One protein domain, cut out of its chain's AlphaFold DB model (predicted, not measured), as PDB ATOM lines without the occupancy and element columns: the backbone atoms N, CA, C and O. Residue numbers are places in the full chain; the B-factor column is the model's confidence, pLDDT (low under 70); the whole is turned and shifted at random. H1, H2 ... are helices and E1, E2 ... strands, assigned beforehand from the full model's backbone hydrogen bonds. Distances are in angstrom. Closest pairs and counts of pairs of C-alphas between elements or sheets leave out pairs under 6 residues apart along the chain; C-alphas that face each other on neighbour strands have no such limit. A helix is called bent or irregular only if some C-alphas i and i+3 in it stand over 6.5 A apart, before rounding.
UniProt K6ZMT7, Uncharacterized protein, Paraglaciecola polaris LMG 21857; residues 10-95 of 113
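This is residues 10 to 95 of the 113 residues of an uncharacterized protein of Paraglaciecola polaris LMG 21857 (UniProt K6ZMT7). A small parallel sheet of three strands stands in the middle, between two pairs of helices: the hairpin H1 and H2 covers one face and runs along the strands, while H3 and H4, side by side, only graze the sheet from the other side. E2 is the inner strand, and its centre is the nearest to the mean of the C-alphas. The printed part has 86 residues, with four named helices and three named strands in the order H1 H2 E1 H3 E2 H4 E3; the sheet's order is E1 E2 E3, and the class is mixed, helices and strands. It is compact, with a radius of gyration of the C-alphas of 11.9 A, and spans 29 by 29 by 17 A.

Look first at E2, residues 69 to 74. Beside it runs E1, residues 36 to 41, parallel at 21 degrees; here N 38 and O 69 are 2.8 A apart, within hydrogen-bond range. E3, residues 91 to 94, is its other neighbour, parallel at 12 degrees, with N 72 and O 91 at 2.8 A. H1, residues 11 to 17, lies over E1 at a height over the sheet of 8.3 A. H2, residues 20 to 32, lies over E2 and E3 on the same face, at 9.1 A; these helices on one face make two layers with the sheet. H1 and H2 form a helical hairpin and touch at a shallow tilt of 5 degrees, opposite ways; their closest C-alphas, of Lys 15 and Lys 23, are 4.9 A apart. H3, residues 52 to 62, only grazes the sheet with its residues 55 to 62, and H4, residues 79 to 86, only grazes it with its residues 81 to 86. H3 and H4 touch at a shallow tilt of 25 degrees, the same way, closest at the C-alphas of Ser 52 and Ser 81, 4.2 A. E1, H3, E2 and E2, H4, E3 are strand-helix-strand units, two parallel neighbour strands with a helix between, each with a right-handed crossover. In H3 and H4 every O i to N i+4 pair is within hydrogen-bond range; H2 has 5 of 9, and H1 has 1 of 3 beside 3 of 4 O i to N i+3 pairs.

Find C-alpha 69 at (174.684, 247.911, 352.454); E2 runs 16.7 A from there to C-alpha 74. E1 measures 16.1 A and E3 9.8 A, ending at C-alpha 94, (164.457, 259.612, 358.720). H1, 10.1 A long, begins at C-alpha 11, (180.326, 252.196, 357.772). H2 is 19.9 A long and irregular, with C-alphas 21 and 24 7.1 A apart. H3 is 15.0 A long and H4 10.5 A.

The farthest C-alphas, of Lys 47 and Asp 67, are 32.9 A apart. The printed part has no cut and no long link. Residues 49 to 50 pair with 76 to 77, parallel. Mean pLDDT of the printed part is 84.3; residues 46, 66 and 67 are under 70.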
ATOM      1  N   GLU A  10     183.031 253.915 354.248       87.38
ATOM      2  CA  GLU A  10     183.241 253.063 355.416       87.38
ATOM      3  C   GLU A  10     182.084 253.256 356.406       87.38
ATOM      4  O   GLU A  10     181.693 254.392 356.704       87.38
ATOM      5  N   SER A  11     181.515 252.160 356.907       83.81
ATOM      6  CA  SER A  11     180.326 252.196 357.772       83.81
ATOM      7  C   SER A  11     180.529 253.072 359.013       83.81
ATOM      8  O   SER A  11     179.647 253.853 359.379       83.81
ATOM      9  N   PHE A  12     181.736 253.076 359.585       82.88
ATOM     10  CA  PHE A  12     182.078 253.946 360.715       82.88
ATOM     11  C   PHE A  12     182.137 255.444 360.365       82.88
ATOM     12  O   PHE A  12     182.023 256.278 361.265       82.88
ATOM     13  N   LEU A  13     182.305 255.816 359.088       86.50
ATOM     14  CA  LEU A  13     182.276 257.212 358.631       86.50
ATOM     15  C   LEU A  13     180.851 257.716 358.400       86.50
ATOM     16  O   LEU A  13     180.650 258.931 358.312       86.50
ATOM     17  N   VAL A  14     179.847 256.834 358.335       85.75
ATOM     18  CA  VAL A  14     178.442 257.224 358.124       85.75
ATOM     19  C   VAL A  14     178.018 258.241 359.179       85.75
ATOM     20  O   VAL A  14     177.542 259.320 358.830       85.75
ATOM     21  N   LYS A  15     178.295 257.984 360.463       83.88
ATOM     22  CA  LYS A  15     177.990 258.917 361.564       83.88
ATOM     23  C   LYS A  15     178.692 260.274 361.448       83.88
ATOM     24  O   LYS A  15     178.237 261.242 362.048       83.88
ATOM     25  N   GLU A  16     179.800 260.373 360.719       85.50
ATOM     26  CA  GLU A  16     180.497 261.644 360.501       85.50
ATOM     27  C   GLU A  16     179.981 262.391 359.269       85.50
ATOM     28  O   GLU A  16     180.028 263.620 359.229       85.50
ATOM     29  N   ARG A  17     179.460 261.658 358.279       84.94
ATOM     30  CA  ARG A  17     178.911 262.214 357.034       84.94
ATOM     31  C   ARG A  17     177.465 262.660 357.157       84.94
ATOM     32  O   ARG A  17     177.065 263.595 356.463       84.94
ATOM     33  N   VAL A  18     176.685 262.014 358.016       84.12
ATOM     34  CA  VAL A  18     175.294 262.403 358.241       84.12
ATOM     35  C   VAL A  18     175.197 263.665 359.115       84.12
ATOM     36  O   VAL A  18     176.061 263.912 359.965       84.12
ATOM     37  N   PRO A  19     174.131 264.472 358.962       80.75
ATOM     38  CA  PRO A  19     173.887 265.617 359.834       80.75
ATOM     39  C   PRO A  19     173.742 265.191 361.303       80.75
ATOM     40  O   PRO A  19     173.325 264.070 361.594       80.75
ATOM     41  N   THR A  20     174.017 266.108 362.237       83.06
ATOM     42  CA  THR A  20     173.995 265.846 363.692       83.06
ATOM     43  C   THR A  20     172.713 265.165 364.176       83.06
ATOM     44  O   THR A  20     172.780 264.279 365.023       83.06
ATOM     45  N   GLU A  21     171.558 265.528 363.616       81.81
ATOM     46  CA  GLU A  21     170.266 264.932 363.975       81.81
ATOM     47  C   GLU A  21     170.175 263.435 363.615       81.81
ATOM     48  O   GLU A  21     169.568 262.661 364.349       81.81
ATOM     49  N   TYR A  22     170.842 263.000 362.543       83.94
ATOM     50  CA  TYR A  22     170.847 261.608 362.078       83.94
ATOM     51  C   TYR A  22     171.965 260.772 362.715       83.94
ATOM     52  O   TYR A  22     171.950 259.550 362.590       83.94
ATOM     53  N   LYS A  23     172.924 261.389 363.427       85.38
ATOM     54  CA  LYS A  23     174.077 260.680 364.019       85.38
ATOM     55  C   LYS A  23     173.674 259.512 364.910       85.38
ATOM     56  O   LYS A  23     174.294 258.458 364.839       85.38
ATOM     57  N   LYS A  24     172.632 259.681 365.729       84.06
ATOM     58  CA  LYS A  24     172.137 258.613 366.616       84.06
ATOM     59  C   LYS A  24     171.575 257.422 365.836       84.06
ATOM     60  O   LYS A  24     171.824 256.279 366.209       84.06
ATOM     61  N   LEU A  25     170.845 257.701 364.755       84.44
ATOM     62  CA  LEU A  25     170.268 256.678 363.882       84.44
ATOM     63  C   LEU A  25     171.380 255.936 363.125       84.44
ATOM     64  O   LEU A  25     171.408 254.710 363.127       84.44
ATOM     65  N   ALA A  26     172.346 256.681 362.576       84.75
ATOM     66  CA  ALA A  26     173.518 256.118 361.912       84.75
ATOM     67  C   ALA A  26     174.344 255.223 362.847       84.75
ATOM     68  O   ALA A  26     174.673 254.105 362.473       84.75
ATOM     69  N   MET A  27     174.618 255.665 364.081       84.12
ATOM     70  CA  MET A  27     175.319 254.841 365.077       84.12
ATOM     71  C   MET A  27     174.552 253.563 365.435       84.12
ATOM     72  O   MET A  27     175.172 252.533 365.662       84.12
ATOM     73  N   SER A  28     173.217 253.611 365.483       83.50
ATOM     74  CA  SER A  28     172.401 252.425 365.794       83.50
ATOM     75  C   SER A  28     172.373 251.414 364.646       83.50
ATOM     76  O   SER A  28     172.216 250.218 364.883       83.50
ATOM     77  N   CYS A  29     172.535 251.884 363.407       78.19
ATOM     78  CA  CYS A  29     172.601 251.021 362.231       78.19
ATOM     79  C   CYS A  29     174.024 250.565 361.902       78.19
ATOM     80  O   CYS A  29     174.155 249.630 361.131       78.19
ATOM     81  N   GLU A  30     175.070 251.157 362.492       79.81
ATOM     82  CA  GLU A  30     176.480 250.812 362.231       79.81
ATOM     83  C   GLU A  30     176.736 249.299 362.353       79.81
ATOM     84  O   GLU A  30     177.395 248.727 361.497       79.81
ATOM     85  N   SER A  31     176.123 248.627 363.335       78.00
ATOM     86  CA  SER A  31     176.244 247.172 363.528       78.00
ATOM     87  C   SER A  31     175.528 246.307 362.479       78.00
ATOM     88  O   SER A  31     175.727 245.097 362.466       78.00
ATOM     89  N   GLN A  32     174.643 246.895 361.671       77.62
ATOM     90  CA  GLN A  32     173.906 246.226 360.590       77.62
ATOM     91  C   GLN A  32     174.552 246.475 359.222       77.62
ATOM     92  O   GLN A  32     174.146 245.865 358.240       77.62
ATOM     93  N   LEU A  33     175.526 247.385 359.153       81.19
ATOM     94  CA  LEU A  33     176.235 247.714 357.926       81.19
ATOM     95  C   LEU A  33     177.471 246.834 357.778       81.19
ATOM     96  O   LEU A  33     178.142 246.503 358.755       81.19
ATOM     97  N   GLU A  34     177.796 246.514 356.535       82.50
ATOM     98  CA  GLU A  34     179.060 245.876 356.173       82.50
ATOM     99  C   GLU A  34     180.252 246.840 356.346       82.50
ATOM    100  O   GLU A  34     180.090 248.015 356.693       82.50
ATOM    101  N   ASP A  35     181.478 246.366 356.090       84.88
ATOM    102  CA  ASP A  35     182.696 247.195 356.141       84.88
ATOM    103  C   ASP A  35     182.564 248.474 355.293       84.88
ATOM    104  O   ASP A  35     182.978 249.565 355.699       84.88
ATOM    105  N   THR A  36     181.918 248.357 354.130       86.38
ATOM    106  CA  THR A  36     181.610 249.485 353.250       86.38
ATOM    107  C   THR A  36     180.141 249.515 352.877       86.38
ATOM    108  O   THR A  36     179.536 248.490 352.586       86.38
ATOM    109  N   CYS A  37     179.584 250.717 352.821       88.81
ATOM    110  CA  CYS A  37     178.200 250.965 352.471       88.81
ATOM    111  C   CYS A  37     178.097 252.103 351.452       88.81
ATOM    112  O   CYS A  37     179.021 252.900 351.251       88.81
ATOM    113  N   THR A  38     176.941 252.209 350.811       90.19
ATOM    114  CA  THR A  38     176.605 253.372 349.998       90.19
ATOM    115  C   THR A  38     175.666 254.289 350.764       90.19
ATOM    116  O   THR A  38     174.597 253.872 351.184       90.19
ATOM    117  N   LEU A  39     176.030 255.563 350.898       89.81
ATOM    118  CA  LEU A  39     175.205 256.589 351.525       89.81
ATOM    119  C   LEU A  39     174.512 257.451 350.464       89.81
ATOM    120  O   LEU A  39     175.164 258.170 349.702       89.81
ATOM    121  N   ILE A  40     173.181 257.445 350.451       90.50
ATOM    122  CA  ILE A  40     172.371 258.367 349.653       90.50
ATOM    123  C   ILE A  40     171.785 259.440 350.558       90.50
ATOM    124  O   ILE A  40     170.956 259.187 351.426       90.50
ATOM    125  N   THR A  41     172.184 260.679 350.307       89.31
ATOM    126  CA  THR A  41     171.627 261.848 350.975       89.31
ATOM    127  C   THR A  41     170.541 262.474 350.122       89.31
ATOM    128  O   THR A  41     170.808 263.131 349.109       89.31
ATOM    129  N   PHE A  42     169.302 262.288 350.552       88.75
ATOM    130  CA  PHE A  42     168.151 263.025 350.064       88.75
ATOM    131  C   PHE A  42     168.013 264.362 350.807       88.75
ATOM    132  O   PHE A  42     168.748 264.638 351.761       88.75
ATOM    133  N   PRO A  43     167.101 265.246 350.364       84.19
ATOM    134  CA  PRO A  43     166.777 266.454 351.108       84.19
ATOM    135  C   PRO A  43     166.370 266.096 352.549       84.19
ATOM    136  O   PRO A  43     165.325 265.492 352.779       84.19
ATOM    137  N   HIS A  44     167.229 266.444 353.506       77.62
ATOM    138  CA  HIS A  44     167.148 265.989 354.899       77.62
ATOM    139  C   HIS A  44     166.490 267.002 355.847       77.62
ATOM    140  O   HIS A  44     166.440 266.779 357.055       77.62
ATOM    141  N   ASP A  45     166.001 268.120 355.307       75.62
ATOM    142  CA  ASP A  45     165.220 269.104 356.058       75.62
ATOM    143  C   ASP A  45     163.858 268.512 356.436       75.62
ATOM    144  O   ASP A  45     163.228 267.850 355.609       75.62
ATOM    145  N   ARG A  46     163.357 268.806 357.638       68.25
ATOM    146  CA  ARG A  46     162.054 268.299 358.110       68.25
ATOM    147  C   ARG A  46     160.881 268.714 357.226       68.25
ATOM    148  O   ARG A  46     159.844 268.072 357.267       68.25
ATOM    149  N   LYS A  47     161.022 269.780 356.432       71.75
ATOM    150  CA  LYS A  47     159.981 270.240 355.498       71.75
ATOM    151  C   LYS A  47     160.050 269.553 354.137       71.75
ATOM    152  O   LYS A  47     159.135 269.705 353.331       71.75
ATOM    153  N   ASN A  48     161.134 268.832 353.859       76.38
ATOM    154  CA  ASN A  48     161.324 268.176 352.582       76.38
ATOM    155  C   ASN A  48     160.758 266.758 352.602       76.38
ATOM    156  O   ASN A  48     161.187 265.894 353.366       76.38
ATOM    157  N   MET A  49     159.830 266.528 351.680       82.25
ATOM    158  CA  MET A  49     159.262 265.218 351.414       82.25
ATOM    159  C   MET A  49     160.063 264.513 350.319       82.25
ATOM    160  O   MET A  49     160.247 265.043 349.217       82.25
ATOM    161  N   VAL A  50     160.533 263.311 350.626       86.62
ATOM    162  CA  VAL A  50     161.202 262.408 349.698       86.62
ATOM    163  C   VAL A  50     160.142 261.512 349.075       86.62
ATOM    164  O   VAL A  50     159.533 260.682 349.742       86.62
ATOM    165  N   LYS A  51     159.912 261.753 347.787       87.69
ATOM    166  CA  LYS A  51     158.939 261.070 346.936       87.69
ATOM    167  C   LYS A  51     159.529 259.840 346.260       87.69
ATOM    168  O   LYS A  51     160.730 259.822 345.965       87.69
ATOM    169  N   SER A  52     158.672 258.894 345.876       88.50
ATOM    170  CA  SER A  52     159.093 257.628 345.261       88.50
ATOM    171  C   SER A  52     159.824 257.869 343.945       88.50
ATOM    172  O   SER A  52     160.868 257.278 343.688       88.50
ATOM    173  N   ALA A  53     159.380 258.852 343.157       88.31
ATOM    174  CA  ALA A  53     160.052 259.256 341.923       88.31
ATOM    175  C   ALA A  53     161.504 259.732 342.140       88.31
ATOM    176  O   ALA A  53     162.354 259.581 341.259       88.31
ATOM    177  N   LEU A  54     161.799 260.344 343.291       88.38
ATOM    178  CA  LEU A  54     163.140 260.819 343.625       88.38
ATOM    179  C   LEU A  54     164.023 259.663 344.111       88.38
ATOM    180  O   LEU A  54     165.180 259.584 343.695       88.38
ATOM    181  N   VAL A  55     163.464 258.757 344.919       89.12
ATOM    182  CA  VAL A  55     164.120 257.508 345.333       89.12
ATOM    183  C   VAL A  55     164.460 256.657 344.121       89.12
ATOM    184  O   VAL A  55     165.624 256.332 343.918       89.12
ATOM    185  N   HIS A  56     163.486 256.402 343.251       89.06
ATOM    186  CA  HIS A  56     163.683 255.631 342.031       89.06
ATOM    187  C   HIS A  56     164.794 256.235 341.167       89.06
ATOM    188  O   HIS A  56     165.679 255.524 340.709       89.06
ATOM    189  N   LYS A  57     164.826 257.565 340.986       89.38
ATOM    190  CA  LYS A  57     165.924 258.231 340.261       89.38
ATOM    191  C   LYS A  57     167.286 258.036 340.921       89.38
ATOM    192  O   LYS A  57     168.280 257.942 340.203       89.38
ATOM    193  N   ALA A  58     167.352 258.033 342.248       89.06
ATOM    194  CA  ALA A  58     168.598 257.809 342.966       89.06
ATOM    195  C   ALA A  58     169.063 256.356 342.842       89.06
ATOM    196  O   ALA A  58     170.226 256.153 342.521       89.06
ATOM    197  N   LEU A  59     168.161 255.381 342.984       87.56
ATOM    198  CA  LEU A  59     168.449 253.956 342.789       87.56
ATOM    199  C   LEU A  59     168.884 253.662 341.345       87.56
ATOM    200  O   LEU A  59     169.936 253.078 341.119       87.56
ATOM    201  N   THR A  60     168.166 254.179 340.344       88.31
ATOM    202  CA  THR A  60     168.573 254.037 338.934       88.31
ATOM    203  C   THR A  60     169.943 254.666 338.666       88.31
ATOM    204  O   THR A  60     170.717 254.152 337.865       88.31
ATOM    205  N   LYS A  61     170.260 255.795 339.315       87.62
ATOM    206  CA  LYS A  61     171.558 256.467 339.156       87.62
ATOM    207  C   LYS A  61     172.678 255.790 339.945       87.62
ATOM    208  O   LYS A  61     173.838 255.904 339.555       87.62
ATOM    209  N   LEU A  62     172.339 255.134 341.049       84.31
ATOM    210  CA  LEU A  62     173.249 254.288 341.799       84.31
ATOM    211  C   LEU A  62     173.709 253.116 340.924       84.31
ATOM    212  O   LEU A  62     174.912 252.861 340.863       84.31
ATOM    213  N   GLY A  63     172.778 252.502 340.189       80.94
ATOM    214  CA  GLY A  63     173.026 251.299 339.398       80.94
ATOM    215  C   GLY A  63     172.913 250.046 340.263       80.94
ATOM    216  O   GLY A  63     172.125 250.028 341.206       80.94
ATOM    217  N   GLU A  64     173.693 249.014 339.950       74.94
ATOM    218  CA  GLU A  64     173.762 247.801 340.768       74.94
ATOM    219  C   GLU A  64     174.472 248.082 342.105       74.94
ATOM    220  O   GLU A  64     175.533 248.712 342.151       74.94
ATOM    221  N   LEU A  65     173.838 247.648 343.197       70.56
ATOM    222  CA  LEU A  65     174.449 247.536 344.518       70.56
ATOM    223  C   LEU A  65     175.254 246.239 344.530       70.56
ATOM    224  O   LEU A  65     174.700 245.164 344.725       70.56
ATOM    225  N   GLU A  66     176.547 246.341 344.252       60.38
ATOM    226  CA  GLU A  66     177.471 245.214 344.372       60.38
ATOM    227  C   GLU A  66     177.796 245.005 345.860       60.38
ATOM    228  O   GLU A  66     178.579 245.781 346.402       60.38
ATOM    229  N   ASP A  67     177.159 244.012 346.505       65.19
ATOM    230  CA  ASP A  67     177.480 243.478 347.851       65.19
ATOM    231  C   ASP A  67     177.802 244.544 348.922       65.19
ATOM    232  O   ASP A  67     178.764 244.441 349.677       65.19
ATOM    233  N   GLN A  68     177.046 245.643 348.938       78.62
ATOM    234  CA  GLN A  68     177.234 246.725 349.901       78.62
ATOM    235  C   GLN A  68     175.894 247.133 350.482       78.62
ATOM    236  O   GLN A  68     174.928 247.354 349.747       78.62
ATOM    237  N   SER A  69     175.864 247.363 351.791       86.44
ATOM    238  CA  SER A  69     174.684 247.911 352.454       86.44
ATOM    239  C   SER A  69     174.330 249.301 351.902       86.44
ATOM    240  O   SER A  69     175.199 250.162 351.720       86.44
ATOM    241  N   LEU A  70     173.043 249.560 351.665       89.25
ATOM    242  CA  LEU A  70     172.553 250.867 351.231       89.25
ATOM    243  C   LEU A  70     171.989 251.639 352.426       89.25
ATOM    244  O   LEU A  70     171.035 251.206 353.055       89.25
ATOM    245  N   VAL A  71     172.528 252.821 352.702       89.50
ATOM    246  CA  VAL A  71     172.009 253.746 353.714       89.50
ATOM    247  C   VAL A  71     171.419 254.953 353.023       89.50
ATOM    248  O   VAL A  71     172.079 255.608 352.217       89.50
ATOM    249  N   VAL A  72     170.190 255.308 353.371       90.38
ATOM    250  CA  VAL A  72     169.539 256.499 352.839       90.38
ATOM    251  C   VAL A  72     169.131 257.440 353.956       90.38
ATOM    252  O   VAL A  72     168.570 257.024 354.964       90.38
ATOM    253  N   ILE A  73     169.406 258.730 353.776       89.50
ATOM    254  CA  ILE A  73     169.012 259.772 354.726       89.50
ATOM    255  C   ILE A  73     168.065 260.759 354.069       89.50
ATOM    256  O   ILE A  73     168.299 261.185 352.938       89.50
ATOM    257  N   GLY A  74     167.006 261.147 354.769       87.31
ATOM    258  CA  GLY A  74     166.012 262.078 354.248       87.31
ATOM    259  C   GLY A  74     165.079 262.588 355.334       87.31
ATOM    260  O   GLY A  74     164.925 261.955 356.372       87.31
ATOM    261  N   GLY A  75     164.469 263.751 355.096       83.50
ATOM    262  CA  GLY A  75     163.615 264.401 356.089       83.50
ATOM    263  C   GLY A  75     162.394 263.548 356.402       83.50
ATOM    264  O   GLY A  75     162.251 263.028 357.508       83.50
ATOM    265  N   CYS A  76     161.536 263.385 355.396       85.19
ATOM    266  CA  CYS A  76     160.322 262.594 355.504       85.19
ATOM    267  C   CYS A  76     160.102 261.783 354.225       85.19
ATOM    268  O   CYS A  76     159.982 262.366 353.148       85.19
ATOM    269  N   PHE A  77     160.075 260.456 354.326       86.44
ATOM    270  CA  PHE A  77     159.853 259.570 353.183       86.44
ATOM    271  C   PHE A  77     158.370 259.257 353.033       86.44
ATOM    272  O   PHE A  77     157.667 259.095 354.029       86.44
ATOM    273  N   THR A  78     157.891 259.173 351.792       87.31
ATOM    274  CA  THR A  78     156.534 258.675 351.549       87.31
ATOM    275  C   THR A  78     156.465 257.160 351.711       87.31
ATOM    276  O   THR A  78     157.477 256.483 351.540       87.31
ATOM    277  N   SER A  79     155.274 256.613 351.963       86.50
ATOM    278  CA  SER A  79     155.043 255.165 352.017       86.50
ATOM    279  C   SER A  79     155.587 254.462 350.774       86.50
ATOM    280  O   SER A  79     156.399 253.555 350.908       86.50
ATOM    281  N   GLU A  80     155.289 254.978 349.575       89.00
ATOM    282  CA  GLU A  80     155.806 254.387 348.332       89.00
ATOM    283  C   GLU A  80     157.342 254.448 348.240       89.00
ATOM    284  O   GLU A  80     157.975 253.609 347.609       89.00
ATOM    285  N   SER A  81     157.969 255.460 348.848       88.81
ATOM    286  CA  SER A  81     159.432 255.578 348.887       88.81
ATOM    287  C   SER A  81     160.047 254.557 349.832       88.81
ATOM    288  O   SER A  81     161.073 253.967 349.512       88.81
ATOM    289  N   VAL A  82     159.426 254.378 350.999       88.00
ATOM    290  CA  VAL A  82     159.837 253.404 352.011       88.00
ATOM    291  C   VAL A  82     159.722 251.993 351.452       88.00
ATOM    292  O   VAL A  82     160.647 251.211 351.633       88.00
ATOM    293  N   GLU A  83     158.647 251.682 350.729       88.62
ATOM    294  CA  GLU A  83     158.478 250.385 350.064       88.62
ATOM    295  C   GLU A  83     159.621 250.106 349.078       88.62
ATOM    296  O   GLU A  83     160.315 249.106 349.234       88.62
ATOM    297  N   LEU A  84     159.918 251.044 348.169       89.88
ATOM    298  CA  LEU A  84     161.024 250.906 347.207       89.88
ATOM    299  C   LEU A  84     162.395 250.716 347.872       89.88
ATOM    300  O   LEU A  84     163.270 250.054 347.322       89.88
ATOM    301  N   LEU A  85     162.613 251.350 349.024       89.00
ATOM    302  CA  LEU A  85     163.861 251.242 349.779       89.00
ATOM    303  C   LEU A  85     163.955 249.906 350.525       89.00
ATOM    304  O   LEU A  85     165.029 249.315 350.557       89.00
ATOM    305  N   ASN A  86     162.846 249.405 351.070       87.31
ATOM    306  CA  ASN A  86     162.804 248.084 351.699       87.31
ATOM    307  C   ASN A  86     162.995 246.953 350.678       87.31
ATOM    308  O   ASN A  86     163.617 245.951 351.010       87.31
ATOM    309  N   GLU A  87     162.518 247.105 349.437       87.62
ATOM    310  CA  GLU A  87     162.729 246.105 348.376       87.62
ATOM    311  C   GLU A  87     164.212 245.853 348.064       87.62
ATOM    312  O   GLU A  87     164.569 244.771 347.602       87.62
ATOM    313  N   VAL A  88     165.075 246.837 348.325       84.88
ATOM    314  CA  VAL A  88     166.531 246.743 348.128       84.88
ATOM    315  C   VAL A  88     167.301 246.611 349.447       84.88
ATOM    316  O   VAL A  88     168.498 246.883 349.474       84.88
ATOM    317  N   ASP A  89     166.614 246.243 350.535       84.62
ATOM    318  CA  ASP A  89     167.169 246.109 351.892       84.62
ATOM    319  C   ASP A  89     167.926 247.371 352.370       84.62
ATOM    320  O   ASP A  89     168.954 247.319 353.043       84.62
ATOM    321  N   ALA A  90     167.444 248.557 351.979       88.19
ATOM    322  CA  ALA A  90     168.085 249.808 352.357       88.19
ATOM    323  C   ALA A  90     167.742 250.220 353.791       88.19
ATOM    324  O   ALA A  90     166.582 250.276 354.200       88.19
ATOM    325  N   VAL A  91     168.760 250.666 354.517       88.62
ATOM    326  CA  VAL A  91     168.639 251.279 355.836       88.62
ATOM    327  C   VAL A  91     168.137 252.714 355.688       88.62
ATOM    328  O   VAL A  91     168.851 253.606 355.221       88.62
ATOM    329  N   ILE A  92     166.902 252.952 356.124       89.19
ATOM    330  CA  ILE A  92     166.239 254.254 356.038       89.19
ATOM    331  C   ILE A  92     166.460 255.033 357.334       89.19
ATOM    332  O   ILE A  92     165.956 254.664 358.392       89.19
ATOM    333  N   LEU A  93     167.179 256.152 357.255       86.81
ATOM    334  CA  LEU A  93     167.330 257.092 358.362       86.81
ATOM    335  C   LEU A  93     166.468 258.328 358.082       86.81
ATOM    336  O   LEU A  93     166.793 259.153 357.222       86.81
ATOM    337  N   SER A  94     165.376 258.474 358.827       84.75
ATOM    338  CA  SER A  94     164.457 259.612 358.720       84.75
ATOM    339  C   SER A  94     164.236 260.307 360.055       84.75
ATOM    340  O   SER A  94     164.119 259.646 361.082       84.75
ATOM    341  N   LEU A  95     164.136 261.641 360.047       75.31
ATOM    342  CA  LEU A  95     163.835 262.424 361.260       75.31
ATOM    343  C   LEU A  95     162.343 262.564 361.543       75.31
ATOM    344  O   LEU A  95     161.958 263.001 362.626       75.31
TER     345      LEU A  95